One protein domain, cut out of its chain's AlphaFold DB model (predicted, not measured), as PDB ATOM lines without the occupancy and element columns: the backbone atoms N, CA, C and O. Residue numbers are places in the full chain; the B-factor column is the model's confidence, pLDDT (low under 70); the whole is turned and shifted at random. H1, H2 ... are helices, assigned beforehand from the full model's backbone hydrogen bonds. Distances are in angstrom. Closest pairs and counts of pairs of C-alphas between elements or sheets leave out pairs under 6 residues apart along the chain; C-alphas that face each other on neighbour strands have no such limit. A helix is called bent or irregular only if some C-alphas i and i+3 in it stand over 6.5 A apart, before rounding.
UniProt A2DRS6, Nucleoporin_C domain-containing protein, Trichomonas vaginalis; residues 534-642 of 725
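This is residues 534 to 642 of the 725 residues of the protein "Nucleoporin_C domain-containing protein" of Trichomonas vaginalis (UniProt A2DRS6). One long helix, H4, runs through the middle; H2 and H1 lie side by side with it on one side, the three centres making a triangle. On its other side H6 crosses H4 at a slant and folds back on H5 in a helical hairpin, H3 crosses the first half of H4, and H7 lies beyond H6, on the side of the body away from H1. The printed part has 109 residues, with seven named helices in the order H1 to H7 and no named strand; the class is all helix. It is compact, with a radius of gyration of the C-alphas of 13.6 A and spans of 40 by 31 by 22 A.

H4, residues 579 to 600, is the longest helix at 33.8 A, with C-alpha 579 at (-291.490, -361.214, -118.541). It is neither bent nor irregular, but only just: C-alphas 597 and 600 are 6.3 A apart. H2, residues 547 to 561, measures 21.3 A, and H6, residues 616 to 627, 16.3 A. H1, residues 534 to 542, begins at C-alpha 534, (-288.493, -378.117, -135.321), and measures 12.4 A. H5, residues 604 to 612, measures 12.1 A. H3, residues 566 to 572, measures 9.7 A. H7, residues 632 to 637, measures 9.0 A and ends at C-alpha 637, (-293.136, -354.220, -154.963).

H4 is the hub, touching five other helices. H2 touches it at a shallow tilt of 10 degrees, opposite ways; the closest C-alphas, of Ala 558 and Val 588, are 5.2 A apart. H1 and H2 form a hairpin at a shallow tilt of 15 degrees, closest at the C-alphas of Val 538 and Ile 550, 5.9 A. H1 touches residues 591 to 598 of H4, closest at Lys 542 and Ala 598, whose C-alphas are 6.3 A apart. H3 is about perpendicular to H4 at 84 degrees, touching it with the C-alphas of Ala 567 and Phe 585 closest, 4.3 A apart. H6 touches H4 at a steep tilt of 56 degrees, closest at the C-alphas of Cys 596 and Phe 622, 5.8 A. H5 and H6 form a hairpin at a shallow tilt of 34 degrees, only just short of steep; their closest C-alphas, of Cys 612 and Ala 619, are 4.7 A apart. H7 and H6 only just touch, with 3 pairs of C-alphas within 8 A, the closest being those of Leu 626 and Leu 632, 5.9 A. H7 is apart from H4. Every O i to N i+4 pair is within hydrogen-bond range in H1, H2, H3, H5, H6 and H7, and 14 of 18 in H4.

The two farthest C-alphas, of Leu 544 and Val 577, are 41.4 A apart. The printed part has no cut. The link from H3 to H4 is short, and the other five are tight. The mean pLDDT of the printed part is 93.1, and no printed residue is under 70.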
ATOM      1  N   TYR A 534    -287.955-378.964-134.272       89.12
ATOM      2  CA  TYR A 534    -288.493-378.117-135.321       89.12
ATOM      3  C   TYR A 534    -287.451-377.765-136.406       89.12
ATOM      4  O   TYR A 534    -287.759-378.013-137.577       89.12
ATOM      5  N   PRO A 535    -286.221-377.306-136.078       92.06
ATOM      6  CA  PRO A 535    -285.155-377.112-137.066       92.06
ATOM      7  C   PRO A 535    -284.920-378.322-137.976       92.06
ATOM      8  O   PRO A 535    -284.834-378.181-139.199       92.06
ATOM      9  N   MET A 536    -284.863-379.529-137.399       90.62
ATOM     10  CA  MET A 536    -284.666-380.754-138.175       90.62
ATOM     11  C   MET A 536    -285.772-380.927-139.225       90.62
ATOM     12  O   MET A 536    -285.487-381.257-140.376       90.62
ATOM     13  N   ILE A 537    -287.029-380.693-138.855       89.69
ATOM     14  CA  ILE A 537    -288.173-380.910-139.749       89.69
ATOM     15  C   ILE A 537    -288.289-379.832-140.814       89.69
ATOM     16  O   ILE A 537    -288.549-380.168-141.969       89.69
ATOM     17  N   VAL A 538    -288.012-378.573-140.480       90.31
ATOM     18  CA  VAL A 538    -287.942-377.497-141.476       90.31
ATOM     19  C   VAL A 538    -286.925-377.841-142.565       90.31
ATOM     20  O   VAL A 538    -287.261-377.782-143.746       90.31
ATOM     21  N   ASN A 539    -285.729-378.306-142.194       89.19
ATOM     22  CA  ASN A 539    -284.704-378.698-143.165       89.19
ATOM     23  C   ASN A 539    -285.156-379.854-144.074       89.19
ATOM     24  O   ASN A 539    -284.927-379.817-145.281       89.19
ATOM     25  N   GLN A 540    -285.880-380.838-143.536       89.31
ATOM     26  CA  GLN A 540    -286.434-381.938-144.338       89.31
ATOM     27  C   GLN A 540    -287.492-381.460-145.347       89.31
ATOM     28  O   GLN A 540    -287.563-381.985-146.456       89.31
ATOM     29  N   PHE A 541    -288.310-380.460-145.000       90.38
ATOM     30  CA  PHE A 541    -289.293-379.893-145.932       90.38
ATOM     31  C   PHE A 541    -288.696-378.890-146.924       90.38
ATOM     32  O   PHE A 541    -289.220-378.773-148.036       90.38
ATOM     33  N   LYS A 542    -287.589-378.221-146.581       90.00
ATOM     34  CA  LYS A 542    -286.819-377.411-147.539       90.00
ATOM     35  C   LYS A 542    -286.261-378.284-148.654       90.00
ATOM     36  O   LYS A 542    -286.442-377.973-149.825       90.00
ATOM     37  N   ASP A 543    -285.719-379.448-148.299       88.56
ATOM     38  CA  ASP A 543    -285.259-380.464-149.254       88.56
ATOM     39  C   ASP A 543    -286.373-380.995-150.176       88.56
ATOM     40  O   ASP A 543    -286.095-381.559-151.240       88.56
ATOM     41  N   LEU A 544    -287.635-380.861-149.757       88.62
ATOM     42  CA  LEU A 544    -288.826-381.206-150.535       88.62
ATOM     43  C   LEU A 544    -289.380-380.024-151.339       88.62
ATOM     44  O   LEU A 544    -290.368-380.219-152.052       88.62
ATOM     45  N   ASN A 545    -288.758-378.844-151.249       90.31
ATOM     46  CA  ASN A 545    -289.138-377.616-151.943       90.31
ATOM     47  C   ASN A 545    -290.628-377.276-151.753       90.31
ATOM     48  O   ASN A 545    -291.388-377.141-152.707       90.31
ATOM     49  N   SER A 546    -291.082-377.285-150.496       89.94
ATOM     50  CA  SER A 546    -292.492-377.089-150.126       89.94
ATOM     51  C   SER A 546    -292.644-375.977-149.073       89.94
ATOM     52  O   SER A 546    -293.042-376.265-147.940       89.94
ATOM     53  N   PRO A 547    -292.348-374.706-149.417       93.75
ATOM     54  CA  PRO A 547    -292.285-373.600-148.452       93.75
ATOM     55  C   PRO A 547    -293.609-373.364-147.720       93.75
ATOM     56  O   PRO A 547    -293.625-373.179-146.507       93.75
ATOM     57  N   GLN A 548    -294.740-373.494-148.419       93.44
ATOM     58  CA  GLN A 548    -296.072-373.374-147.819       93.44
ATOM     59  C   GLN A 548    -296.281-374.319-146.624       93.44
ATOM     60  O   GLN A 548    -296.906-373.941-145.635       93.44
ATOM     61  N   ILE A 549    -295.742-375.540-146.695       93.38
ATOM     62  CA  ILE A 549    -295.861-376.523-145.616       93.38
ATOM     63  C   ILE A 549    -294.989-376.129-144.424       93.38
ATOM     64  O   ILE A 549    -295.419-376.280-143.284       93.38
ATOM     65  N   ILE A 550    -293.796-375.581-144.669       95.19
ATOM     66  CA  ILE A 550    -292.915-375.083-143.606       95.19
ATOM     67  C   ILE A 550    -293.631-373.998-142.804       95.19
ATOM     68  O   ILE A 550    -293.671-374.083-141.579       95.19
ATOM     69  N   TYR A 551    -294.276-373.042-143.476       95.56
ATOM     70  CA  TYR A 551    -295.040-371.988-142.803       95.56
ATOM     71  C   TYR A 551    -296.242-372.534-142.020       95.56
ATOM     72  O   TYR A 551    -296.538-372.059-140.923       95.56
ATOM     73  N   GLU A 552    -296.915-373.572-142.525       94.19
ATOM     74  CA  GLU A 552    -297.997-374.248-141.796       94.19
ATOM     75  C   GLU A 552    -297.496-374.962-140.529       94.19
ATOM     76  O   GLU A 552    -298.133-374.864-139.478       94.19
ATOM     77  N   ILE A 553    -296.339-375.630-140.596       94.19
ATOM     78  CA  ILE A 553    -295.696-376.269-139.438       94.19
ATOM     79  C   ILE A 553    -295.245-375.205-138.429       94.19
ATOM     80  O   ILE A 553    -295.515-375.353-137.237       94.19
ATOM     81  N   ALA A 554    -294.616-374.122-138.897       95.50
ATOM     82  CA  ALA A 554    -294.180-372.992-138.078       95.50
ATOM     83  C   ALA A 554    -295.342-372.404-137.280       95.50
ATOM     84  O   ALA A 554    -295.259-372.200-136.072       95.50
ATOM     85  N   PHE A 555    -296.467-372.189-137.956       95.25
ATOM     86  CA  PHE A 555    -297.668-371.652-137.342       95.25
ATOM     87  C   PHE A 555    -298.279-372.594-136.318       95.25
ATOM     88  O   PHE A 555    -298.636-372.153-135.230       95.25
ATOM     89  N   ALA A 556    -298.372-373.887-136.629       94.69
ATOM     90  CA  ALA A 556    -298.861-374.871-135.674       94.69
ATOM     91  C   ALA A 556    -297.952-374.964-134.439       94.69
ATOM     92  O   ALA A 556    -298.448-375.047-133.315       94.69
ATOM     93  N   LYS A 557    -296.627-374.891-134.627       94.81
ATOM     94  CA  LYS A 557    -295.661-374.867-133.524       94.81
ATOM     95  C   LYS A 557    -295.819-373.600-132.685       94.81
ATOM     96  O   LYS A 557    -295.948-373.707-131.468       94.81
ATOM     97  N   ALA A 558    -295.915-372.436-133.318       95.25
ATOM     98  CA  ALA A 558    -296.183-371.171-132.641       95.25
ATOM     99  C   ALA A 558    -297.503-371.205-131.853       95.25
ATOM    100  O   ALA A 558    -297.526-370.798-130.699       95.25
ATOM    101  N   GLN A 559    -298.582-371.765-132.412       94.69
ATOM    102  CA  GLN A 559    -299.864-371.925-131.713       94.69
ATOM    103  C   GLN A 559    -299.796-372.895-130.528       94.69
ATOM    104  O   GLN A 559    -300.532-372.713-129.561       94.69
ATOM    105  N   SER A 560    -298.935-373.918-130.586       92.44
ATOM    106  CA  SER A 560    -298.717-374.821-129.447       92.44
ATOM    107  C   SER A 560    -298.012-374.128-128.274       92.44
ATOM    108  O   SER A 560    -298.261-374.472-127.122       92.44
ATOM    109  N   ILE A 561    -297.179-373.121-128.562       93.12
ATOM    110  CA  ILE A 561    -296.477-372.305-127.561       93.12
ATOM    111  C   ILE A 561    -297.392-371.179-127.054       93.12
ATOM    112  O   ILE A 561    -297.492-370.949-125.851       93.12
ATOM    113  N   ASP A 562    -298.094-370.508-127.968       95.38
ATOM    114  CA  ASP A 562    -298.947-369.354-127.693       95.38
ATOM    115  C   ASP A 562    -300.377-369.522-128.247       95.38
ATOM    116  O   ASP A 562    -300.780-368.868-129.220       95.38
ATOM    117  N   PRO A 563    -301.209-370.367-127.613       92.50
ATOM    118  CA  PRO A 563    -302.580-370.599-128.061       92.50
ATOM    119  C   PRO A 563    -303.487-369.369-127.894       92.50
ATOM    120  O   PRO A 563    -304.570-369.320-128.476       92.50
ATOM    121  N   GLN A 564    -303.075-368.382-127.088       93.88
ATOM    122  CA  GLN A 564    -303.846-367.169-126.797       93.88
ATOM    123  C   GLN A 564    -303.347-365.935-127.561       93.88
ATOM    124  O   GLN A 564    -303.928-364.865-127.390       93.88
ATOM    125  N   SER A 565    -302.323-366.069-128.412       93.06
ATOM    126  CA  SER A 565    -301.715-364.949-129.153       93.06
ATOM    127  C   SER A 565    -301.206-363.813-128.245       93.06
ATOM    128  O   SER A 565    -301.272-362.638-128.613       93.06
ATOM    129  N   ARG A 566    -300.701-364.151-127.050       93.12
ATOM    130  CA  ARG A 566    -300.106-363.195-126.104       93.12
ATOM    131  C   ARG A 566    -298.854-362.527-126.660       93.12
ATOM    132  O   ARG A 566    -298.669-361.345-126.403       93.12
ATOM    133  N   ALA A 567    -298.047-363.234-127.450       94.44
ATOM    134  CA  ALA A 567    -296.863-362.677-128.103       94.44
ATOM    135  C   ALA A 567    -297.233-361.521-129.040       94.44
ATOM    136  O   ALA A 567    -296.606-360.464-129.024       94.44
ATOM    137  N   LEU A 568    -298.299-361.696-129.831       93.50
ATOM    138  CA  LEU A 568    -298.795-360.633-130.702       93.50
ATOM    139  C   LEU A 568    -299.312-359.448-129.881       93.50
ATOM    140  O   LEU A 568    -299.001-358.310-130.214       93.50
ATOM    141  N   GLN A 569    -300.077-359.702-128.816       92.50
ATOM    142  CA  GLN A 569    -300.586-358.637-127.951       92.50
ATOM    143  C   GLN A 569    -299.443-357.846-127.298       92.50
ATOM    144  O   GLN A 569    -299.461-356.620-127.322       92.50
ATOM    145  N   TRP A 570    -298.412-358.535-126.808       93.06
ATOM    146  CA  TRP A 570    -297.218-357.925-126.225       93.06
ATOM    147  C   TRP A 570    -296.477-357.017-127.215       93.06
ATOM    148  O   TRP A 570    -296.112-355.894-126.864       93.06
ATOM    149  N   LEU A 571    -296.339-357.453-128.474       91.56
ATOM    150  CA  LEU A 571    -295.786-356.622-129.547       91.56
ATOM    151  C   LEU A 571    -296.655-355.380-129.816       91.56
ATOM    152  O   LEU A 571    -296.127-354.283-129.973       91.56
ATOM    153  N   MET A 572    -297.982-355.537-129.867       89.94
ATOM    154  CA  MET A 572    -298.920-354.438-130.144       89.94
ATOM    155  C   MET A 572    -299.007-353.412-129.010       89.94
ATOM    156  O   MET A 572    -299.217-352.231-129.279       89.94
ATOM    157  N   ASP A 573    -298.811-353.841-127.764       89.38
ATOM    158  CA  ASP A 573    -298.839-352.978-126.579       89.38
ATOM    159  C   ASP A 573    -297.527-352.200-126.366       89.38
ATOM    160  O   ASP A 573    -297.391-351.468-125.385       89.38
ATOM    161  N   GLY A 574    -296.561-352.329-127.284       86.25
ATOM    162  CA  GLY A 574    -295.273-351.644-127.196       86.25
ATOM    163  C   GLY A 574    -294.338-352.261-126.158       86.25
ATOM    164  O   GLY A 574    -293.588-351.528-125.518       86.25
ATOM    165  N   GLN A 575    -294.392-353.589-125.996       85.56
ATOM    166  CA  GLN A 575    -293.498-354.371-125.134       85.56
ATOM    167  C   GLN A 575    -293.581-353.970-123.648       85.56
ATOM    168  O   GLN A 575    -292.606-353.493-123.061       85.56
ATOM    169  N   PRO A 576    -294.751-354.142-123.000       81.25
ATOM    170  CA  PRO A 576    -294.880-353.895-121.567       81.25
ATOM    171  C   PRO A 576    -293.962-354.828-120.759       81.25
ATOM    172  O   PRO A 576    -293.578-355.901-121.226       81.25
ATOM    173  N   VAL A 577    -293.655-354.443-119.514       81.56
ATOM    174  CA  VAL A 577    -292.847-355.249-118.576       81.56
ATOM    175  C   VAL A 577    -293.658-356.460-118.081       81.56
ATOM    176  O   VAL A 577    -294.124-356.502-116.945       81.56
ATOM    177  N   ASP A 578    -293.862-357.431-118.964       85.75
ATOM    178  CA  ASP A 578    -294.431-358.750-118.701       85.75
ATOM    179  C   ASP A 578    -293.422-359.804-119.174       85.75
ATOM    180  O   ASP A 578    -293.414-360.197-120.340       85.75
ATOM    181  N   MET A 579    -292.564-360.251-118.250       85.19
ATOM    182  CA  MET A 579    -291.490-361.214-118.541       85.19
ATOM    183  C   MET A 579    -292.025-362.522-119.139       85.19
ATOM    184  O   MET A 579    -291.357-363.157-119.944       85.19
ATOM    185  N   PHE A 580    -293.244-362.934-118.772       86.25
ATOM    186  CA  PHE A 580    -293.821-364.170-119.294       86.25
ATOM    187  C   PHE A 580    -294.268-364.008-120.751       86.25
ATOM    188  O   PHE A 580    -294.104-364.921-121.558       86.25
ATOM    189  N   ALA A 581    -294.841-362.855-121.096       89.69
ATOM    190  CA  ALA A 581    -295.216-362.558-122.474       89.69
ATOM    191  C   ALA A 581    -293.987-362.351-123.376       89.69
ATOM    192  O   ALA A 581    -294.008-362.797-124.523       89.69
ATOM    193  N   GLU A 582    -292.919-361.754-122.843       92.94
ATOM    194  CA  GLU A 582    -291.619-361.619-123.512       92.94
ATOM    195  C   GLU A 582    -290.991-362.989-123.819       92.94
ATOM    196  O   GLU A 582    -290.626-363.256-124.963       92.94
ATOM    197  N   ASP A 583    -290.949-363.905-122.843       94.06
ATOM    198  CA  ASP A 583    -290.443-365.268-123.053       94.06
ATOM    199  C   ASP A 583    -291.237-366.012-124.141       94.06
ATOM    200  O   ASP A 583    -290.664-366.675-125.008       94.06
ATOM    201  N   ILE A 584    -292.571-365.904-124.128       94.19
ATOM    202  CA  ILE A 584    -293.421-366.499-125.170       94.19
ATOM    203  C   ILE A 584    -293.122-365.869-126.533       94.19
ATOM    204  O   ILE A 584    -293.005-366.593-127.522       94.19
ATOM    205  N   PHE A 585    -292.996-364.541-126.596       96.31
ATOM    206  CA  PHE A 585    -292.679-363.823-127.825       96.31
ATOM    207  C   PHE A 585    -291.357-364.297-128.426       96.31
ATOM    208  O   PHE A 585    -291.343-364.693-129.589       96.31
ATOM    209  N   ASN A 586    -290.289-364.343-127.627       95.75
ATOM    210  CA  ASN A 586    -288.964-364.770-128.077       95.75
ATOM    211  C   ASN A 586    -288.996-366.198-128.641       95.75
ATOM    212  O   ASN A 586    -288.510-366.436-129.744       95.75
ATOM    213  N   ASN A 587    -289.663-367.127-127.945       95.38
ATOM    214  CA  ASN A 587    -289.821-368.505-128.419       95.38
ATOM    215  C   ASN A 587    -290.605-368.588-129.742       95.38
ATOM    216  O   ASN A 587    -290.276-369.388-130.613       95.38
ATOM    217  N   VAL A 588    -291.667-367.794-129.913       96.75
ATOM    218  CA  VAL A 588    -292.462-367.794-131.154       96.75
ATOM    219  C   VAL A 588    -291.686-367.169-132.317       96.75
ATOM    220  O   VAL A 588    -291.760-367.680-133.436       96.75
ATOM    221  N   VAL A 589    -290.942-366.090-132.066       96.62
ATOM    222  CA  VAL A 589    -290.115-365.424-133.079       96.62
ATOM    223  C   VAL A 589    -289.003-366.346-133.565       96.62
ATOM    224  O   VAL A 589    -288.880-366.502-134.774       96.62
ATOM    225  N   GLU A 590    -288.301-367.052-132.675       96.31
ATOM    226  CA  GLU A 590    -287.271-368.033-133.055       96.31
ATOM    227  C   GLU A 590    -287.825-369.096-134.028       96.31
ATOM    228  O   GLU A 590    -287.232-369.403-135.064       96.31
ATOM    229  N   ILE A 591    -289.027-369.619-133.754       96.62
ATOM    230  CA  ILE A 591    -289.716-370.572-134.642       96.62
ATOM    231  C   ILE A 591    -290.013-369.957-136.016       96.62
ATOM    232  O   ILE A 591    -289.885-370.630-137.047       96.62
ATOM    233  N   PHE A 592    -290.432-368.693-136.054       97.38
ATOM    234  CA  PHE A 592    -290.699-367.995-137.306       97.38
ATOM    235  C   PHE A 592    -289.424-367.650-138.069       97.38
ATOM    236  O   PHE A 592    -289.417-367.850-139.278       97.38
ATOM    237  N   GLU A 593    -288.344-367.233-137.416       96.00
ATOM    238  CA  GLU A 593    -287.046-366.964-138.049       96.00
ATOM    239  C   GLU A 593    -286.508-368.202-138.774       96.00
ATOM    240  O   GLU A 593    -286.194-368.137-139.961       96.00
ATOM    241  N   ILE A 594    -286.532-369.366-138.117       95.88
ATOM    242  CA  ILE A 594    -286.160-370.644-138.747       95.88
ATOM    243  C   ILE A 594    -287.064-370.944-139.959       95.88
ATOM    244  O   ILE A 594    -286.608-371.467-140.978       95.88
ATOM    245  N   ALA A 595    -288.360-370.613-139.879       96.56
ATOM    246  CA  ALA A 595    -289.285-370.781-141.001       96.56
ATOM    247  C   ALA A 595    -288.973-369.824-142.160       96.56
ATOM    248  O   ALA A 595    -289.160-370.197-143.319       96.56
ATOM    249  N   CYS A 596    -288.519-368.601-141.862       96.19
ATOM    250  CA  CYS A 596    -288.233-367.562-142.850       96.19
ATOM    251  C   CYS A 596    -287.185-368.027-143.857       96.19
ATOM    252  O   CYS A 596    -287.319-367.702-145.031       96.19
ATOM    253  N   GLU A 597    -286.243-368.881-143.451       94.44
ATOM    254  CA  GLU A 597    -285.254-369.514-144.333       94.44
ATOM    255  C   GLU A 597    -285.884-370.303-145.505       94.44
ATOM    256  O   GLU A 597    -285.218-370.565-146.501       94.44
ATOM    257  N   ALA A 598    -287.170-370.667-145.439       94.56
ATOM    258  CA  ALA A 598    -287.895-371.268-146.562       94.56
ATOM    259  C   ALA A 598    -288.129-370.306-147.746       94.56
ATOM    260  O   ALA A 598    -288.582-370.750-148.798       94.56
ATOM    261  N   TYR A 599    -287.805-369.012-147.612       94.12
ATOM    262  CA  TYR A 599    -287.842-368.055-148.728       94.12
ATOM    263  C   TYR A 599    -286.885-368.426-149.871       94.12
ATOM    264  O   TYR A 599    -287.065-367.946-150.986       94.12
ATOM    265  N   GLU A 600    -285.878-369.264-149.597       92.94
ATOM    266  CA  GLU A 600    -284.920-369.762-150.592       92.94
ATOM    267  C   GLU A 600    -285.489-370.906-151.447       92.94
ATOM    268  O   GLU A 600    -284.869-371.293-152.436       92.94
ATOM    269  N   CYS A 601    -286.651-371.456-151.080       93.12
ATOM    270  CA  CYS A 601    -287.373-372.428-151.898       93.12
ATOM    271  C   CYS A 601    -288.062-371.758-153.099       93.12
ATOM    272  O   CYS A 601    -288.326-370.554-153.093       93.12
ATOM    273  N   ASP A 602    -288.436-372.560-154.098       91.00
ATOM    274  CA  ASP A 602    -289.235-372.084-155.231       91.00
ATOM    275  C   ASP A 602    -290.592-371.560-154.733       91.00
ATOM    276  O   ASP A 602    -291.252-372.199-153.909       91.00
ATOM    277  N   ASP A 603    -290.997-370.383-155.217       91.50
ATOM    278  CA  ASP A 603    -292.182-369.638-154.768       91.50
ATOM    279  C   ASP A 603    -292.202-369.345-153.247       91.50
ATOM    280  O   ASP A 603    -293.266-369.144-152.642       91.50
ATOM    281  N   GLY A 604    -291.034-369.367-152.589       93.44
ATOM    282  CA  GLY A 604    -290.899-369.188-151.144       93.44
ATOM    283  C   GLY A 604    -291.403-367.825-150.677       93.44
ATOM    284  O   GLY A 604    -292.204-367.748-149.744       93.44
ATOM    285  N   ILE A 605    -291.008-366.753-151.373       94.44
ATOM    286  CA  ILE A 605    -291.428-365.381-151.057       94.44
ATOM    287  C   ILE A 605    -292.935-365.207-151.294       94.44
ATOM    288  O   ILE A 605    -293.636-364.707-150.412       94.44
ATOM    289  N   GLU A 606    -293.480-365.664-152.426       94.56
ATOM    290  CA  GLU A 606    -294.920-365.596-152.714       94.56
ATOM    291  C   GLU A 606    -295.753-366.366-151.677       94.56
ATOM    292  O   GLU A 606    -296.805-365.892-151.219       94.56
ATOM    293  N   SER A 607    -295.273-367.547-151.278       94.50
ATOM    294  CA  SER A 607    -295.897-368.377-150.246       94.50
ATOM    295  C   SER A 607    -295.866-367.676-148.886       94.50
ATOM    296  O   SER A 607    -296.897-367.598-148.212       94.50
ATOM    297  N   ALA A 608    -294.727-367.088-148.511       95.12
ATOM    298  CA  ALA A 608    -294.573-366.338-147.269       95.12
ATOM    299  C   ALA A 608    -295.508-365.125-147.222       95.12
ATOM    300  O   ALA A 608    -296.223-364.940-146.241       95.12
ATOM    301  N   ILE A 609    -295.586-364.336-148.299       94.94
ATOM    302  CA  ILE A 609    -296.480-363.170-148.405       94.94
ATOM    303  C   ILE A 609    -297.949-363.589-148.294       94.94
ATOM    304  O   ILE A 609    -298.755-362.935-147.621       94.94
ATOM    305  N   THR A 610    -298.320-364.705-148.925       94.88
ATOM    306  CA  THR A 610    -299.667-365.272-148.791       94.88
ATOM    307  C   THR A 610    -299.952-365.667-147.343       94.88
ATOM    308  O   THR A 610    -301.055-365.431-146.841       94.88
ATOM    309  N   PHE A 611    -298.956-366.225-146.656       94.19
ATOM    310  CA  PHE A 611    -299.048-366.611-145.258       94.19
ATOM    311  C   PHE A 611    -299.111-365.404-144.300       94.19
ATOM    312  O   PHE A 611    -299.916-365.418-143.367       94.19
ATOM    313  N   CYS A 612    -298.383-364.317-144.583       95.25
ATOM    314  CA  CYS A 612    -298.384-363.062-143.813       95.25
ATOM    315  C   CYS A 612    -299.797-362.495-143.607       95.25
ATOM    316  O   CYS A 612    -300.092-361.929-142.559       95.25
ATOM    317  N   LYS A 613    -300.724-362.718-144.552       93.62
ATOM    318  CA  LYS A 613    -302.140-362.308-144.426       93.62
ATOM    319  C   LYS A 613    -302.852-362.934-143.223       93.62
ATOM    320  O   LYS A 613    -303.857-362.396-142.768       93.62
ATOM    321  N   LYS A 614    -302.377-364.089-142.749       92.12
ATOM    322  CA  LYS A 614    -302.993-364.862-141.663       92.12
ATOM    323  C   LYS A 614    -302.381-364.563-140.299       92.12
ATOM    324  O   LYS A 614    -303.048-364.774-139.292       92.12
ATOM    325  N   ASN A 615    -301.126-364.115-140.255       94.19
ATOM    326  CA  ASN A 615    -300.396-363.912-139.010       94.19
ATOM    327  C   ASN A 615    -299.484-362.681-139.112       94.19
ATOM    328  O   ASN A 615    -298.463-362.703-139.796       94.19
ATOM    329  N   LYS A 616    -299.860-361.621-138.389       95.38
ATOM    330  CA  LYS A 616    -299.118-360.356-138.350       95.38
ATOM    331  C   LYS A 616    -297.740-360.499-137.697       95.38
ATOM    332  O   LYS A 616    -296.801-359.876-138.169       95.38
ATOM    333  N   LEU A 617    -297.612-361.316-136.648       96.06
ATOM    334  CA  LEU A 617    -296.328-361.532-135.977       96.06
ATOM    335  C   LEU A 617    -295.327-362.187-136.934       96.06
ATOM    336  O   LEU A 617    -294.227-361.676-137.095       96.06
ATOM    337  N   PHE A 618    -295.753-363.229-137.657       97.19
ATOM    338  CA  PHE A 618    -294.939-363.830-138.715       97.19
ATOM    339  C   PHE A 618    -294.555-362.808-139.791       97.19
ATOM    340  O   PHE A 618    -293.408-362.792-140.213       97.19
ATOM    341  N   ALA A 619    -295.486-361.944-140.215       96.62
ATOM    342  CA  ALA A 619    -295.189-360.910-141.206       96.62
ATOM    343  C   ALA A 619    -294.067-359.972-140.738       96.62
ATOM    344  O   ALA A 619    -293.118-359.748-141.479       96.62
ATOM    345  N   MET A 620    -294.136-359.485-139.495       96.06
ATOM    346  CA  MET A 620    -293.097-358.613-138.937       96.06
ATOM    347  C   MET A 620    -291.748-359.331-138.823       96.06
ATOM    348  O   MET A 620    -290.732-358.767-139.223       96.06
ATOM    349  N   THR A 621    -291.733-360.585-138.355       96.62
ATOM    350  CA  THR A 621    -290.510-361.403-138.303       96.62
ATOM    351  C   THR A 621    -289.920-361.621-139.698       96.62
ATOM    352  O   THR A 621    -288.726-361.430-139.903       96.62
ATOM    353  N   PHE A 622    -290.754-361.959-140.683       97.38
ATOM    354  CA  PHE A 622    -290.323-362.190-142.060       97.38
ATOM    355  C   PHE A 622    -289.771-360.923-142.726       97.38
ATOM    356  O   PHE A 622    -288.812-360.996-143.492       97.38
ATOM    357  N   TYR A 623    -290.347-359.756-142.427       96.88
ATOM    358  CA  TYR A 623    -289.874-358.482-142.971       96.88
ATOM    359  C   TYR A 623    -288.554-358.050-142.355       96.88
ATOM    360  O   TYR A 623    -287.670-357.664-143.113       96.88
ATOM    361  N   HIS A 624    -288.379-358.197-141.037       96.19
ATOM    362  CA  HIS A 624    -287.068-358.017-140.409       96.19
ATOM    363  C   HIS A 624    -286.027-358.953-141.033       96.19
ATOM    364  O   HIS A 624    -284.976-358.495-141.467       96.19
ATOM    365  N   PHE A 625    -286.359-360.237-141.186       96.25
ATOM    366  CA  PHE A 625    -285.454-361.216-141.785       96.25
ATOM    367  C   PHE A 625    -285.040-360.855-143.224       96.25
ATOM    368  O   PHE A 625    -283.882-361.019-143.596       96.25
ATOM    369  N   LEU A 626    -285.963-360.370-144.062       95.50
ATOM    370  CA  LEU A 626    -285.641-359.968-145.437       95.50
ATOM    371  C   LEU A 626    -284.954-358.606-145.534       95.50
ATOM    372  O   LEU A 626    -284.197-358.386-146.481       95.50
ATOM    373  N   ASP A 627    -285.203-357.705-144.591       95.44
ATOM    374  CA  ASP A 627    -284.492-356.435-144.491       95.44
ATOM    375  C   ASP A 627    -283.001-356.662-144.199       95.44
ATOM    376  O   ASP A 627    -282.152-356.171-144.939       95.44
ATOM    377  N   GLU A 628    -282.675-357.568-143.272       94.81
ATOM    378  CA  GLU A 628    -281.293-358.013-143.016       94.81
ATOM    379  C   GLU A 628    -280.605-358.662-144.235       94.81
ATOM    380  O   GLU A 628    -279.383-358.833-144.260       94.81
ATOM    381  N   LYS A 629    -281.379-359.050-145.255       94.50
ATOM    382  CA  LYS A 629    -280.899-359.618-146.524       94.50
ATOM    383  C   LYS A 629    -280.943-358.620-147.686       94.50
ATOM    384  O   LYS A 629    -280.805-359.045-148.833       94.50
ATOM    385  N   ASP A 630    -281.169-357.334-147.417       94.50
ATOM    386  CA  ASP A 630    -281.322-356.261-148.412       94.50
ATOM    387  C   ASP A 630    -282.472-356.501-149.421       94.50
ATOM    388  O   ASP A 630    -282.473-355.993-150.548       94.50
ATOM    389  N   LYS A 631    -283.494-357.277-149.030       94.25
ATOM    390  CA  LYS A 631    -284.644-357.650-149.879       94.25
ATOM    391  C   LYS A 631    -285.927-356.876-149.575       94.25
ATOM    392  O   LYS A 631    -286.956-357.126-150.204       94.25
ATOM    393  N   LEU A 632    -285.888-355.870-148.701       93.62
ATOM    394  CA  LEU A 632    -287.067-355.059-148.362       93.62
ATOM    395  C   LEU A 632    -287.730-354.415-149.597       93.62
ATOM    396  O   LEU A 632    -288.954-354.346-149.700       93.62
ATOM    397  N   SER A 633    -286.938-353.999-150.591       91.12
ATOM    398  CA  SER A 633    -287.469-353.413-151.832       91.12
ATOM    399  C   SER A 633    -288.313-354.384-152.673       91.12
ATOM    400  O   SER A 633    -289.187-353.942-153.420       91.12
ATOM    401  N   GLU A 634    -288.069-355.691-152.554       92.00
ATOM    402  CA  GLU A 634    -288.841-356.745-153.215       92.00
ATOM    403  C   GLU A 634    -290.222-356.881-152.560       92.00
ATOM    404  O   GLU A 634    -291.238-356.842-153.253       92.00
ATOM    405  N   LEU A 635    -290.270-356.884-151.224       91.88
ATOM    406  CA  LEU A 635    -291.516-356.913-150.448       91.88
ATOM    407  C   LEU A 635    -292.440-355.729-150.754       91.88
ATOM    408  O   LEU A 635    -293.652-355.906-150.884       91.88
ATOM    409  N   ILE A 636    -291.867-354.529-150.900       93.25
ATOM    410  CA  ILE A 636    -292.620-353.314-151.238       93.25
ATOM    411  C   ILE A 636    -293.305-353.465-152.605       93.25
ATOM    412  O   ILE A 636    -294.490-353.163-152.732       93.25
ATOM    413  N   LYS A 637    -292.592-353.990-153.611       93.12
ATOM    414  CA  LYS A 637    -293.136-354.220-154.963       93.12
ATOM    415  C   LYS A 637    -294.224-355.290-154.999       93.12
ATOM    416  O   LYS A 637    -295.100-355.241-155.858       93.12
ATOM    417  N   MET A 638    -294.159-356.265-154.095       91.50
ATOM    418  CA  MET A 638    -295.122-357.367-154.021       91.50
ATOM    419  C   MET A 638    -296.392-357.020-153.222       91.50
ATOM    420  O   MET A 638    -297.240-357.895-153.050       91.50
ATOM    421  N   ASP A 639    -296.539-355.772-152.753       89.38
ATOM    422  CA  ASP A 639    -297.666-355.307-151.924       89.38
ATOM    423  C   ASP A 639    -297.917-356.231-150.717       89.38
ATOM    424  O   ASP A 639    -299.021-356.735-150.473       89.38
ATOM    425  N   ALA A 640    -296.839-356.526-149.983       93.25
ATOM    426  CA  ALA A 640    -296.893-357.457-148.868       93.25
ATOM    427  C   ALA A 640    -297.798-356.927-147.717       93.25
ATOM    428  O   ALA A 640    -297.807-355.729-147.418       93.25
ATOM    429  N   PRO A 641    -298.588-357.780-147.036       94.50
ATOM    430  CA  PRO A 641    -299.504-357.353-145.968       94.50
ATOM    431  C   PRO A 641    -298.787-356.655-144.807       94.50
ATOM    432  O   PRO A 641    -297.779-357.155-144.339       94.50
ATOM    433  N   PHE A 642    -299.317-355.558-144.265       95.06
ATOM    434  CA  PHE A 642    -298.699-354.819-143.143       95.06
ATOM    435  C   PHE A 642    -297.331-354.173-143.443       95.06
ATOM    436  O   PHE A 642    -296.705-353.636-142.530       95.06
TER     437      PHE A 642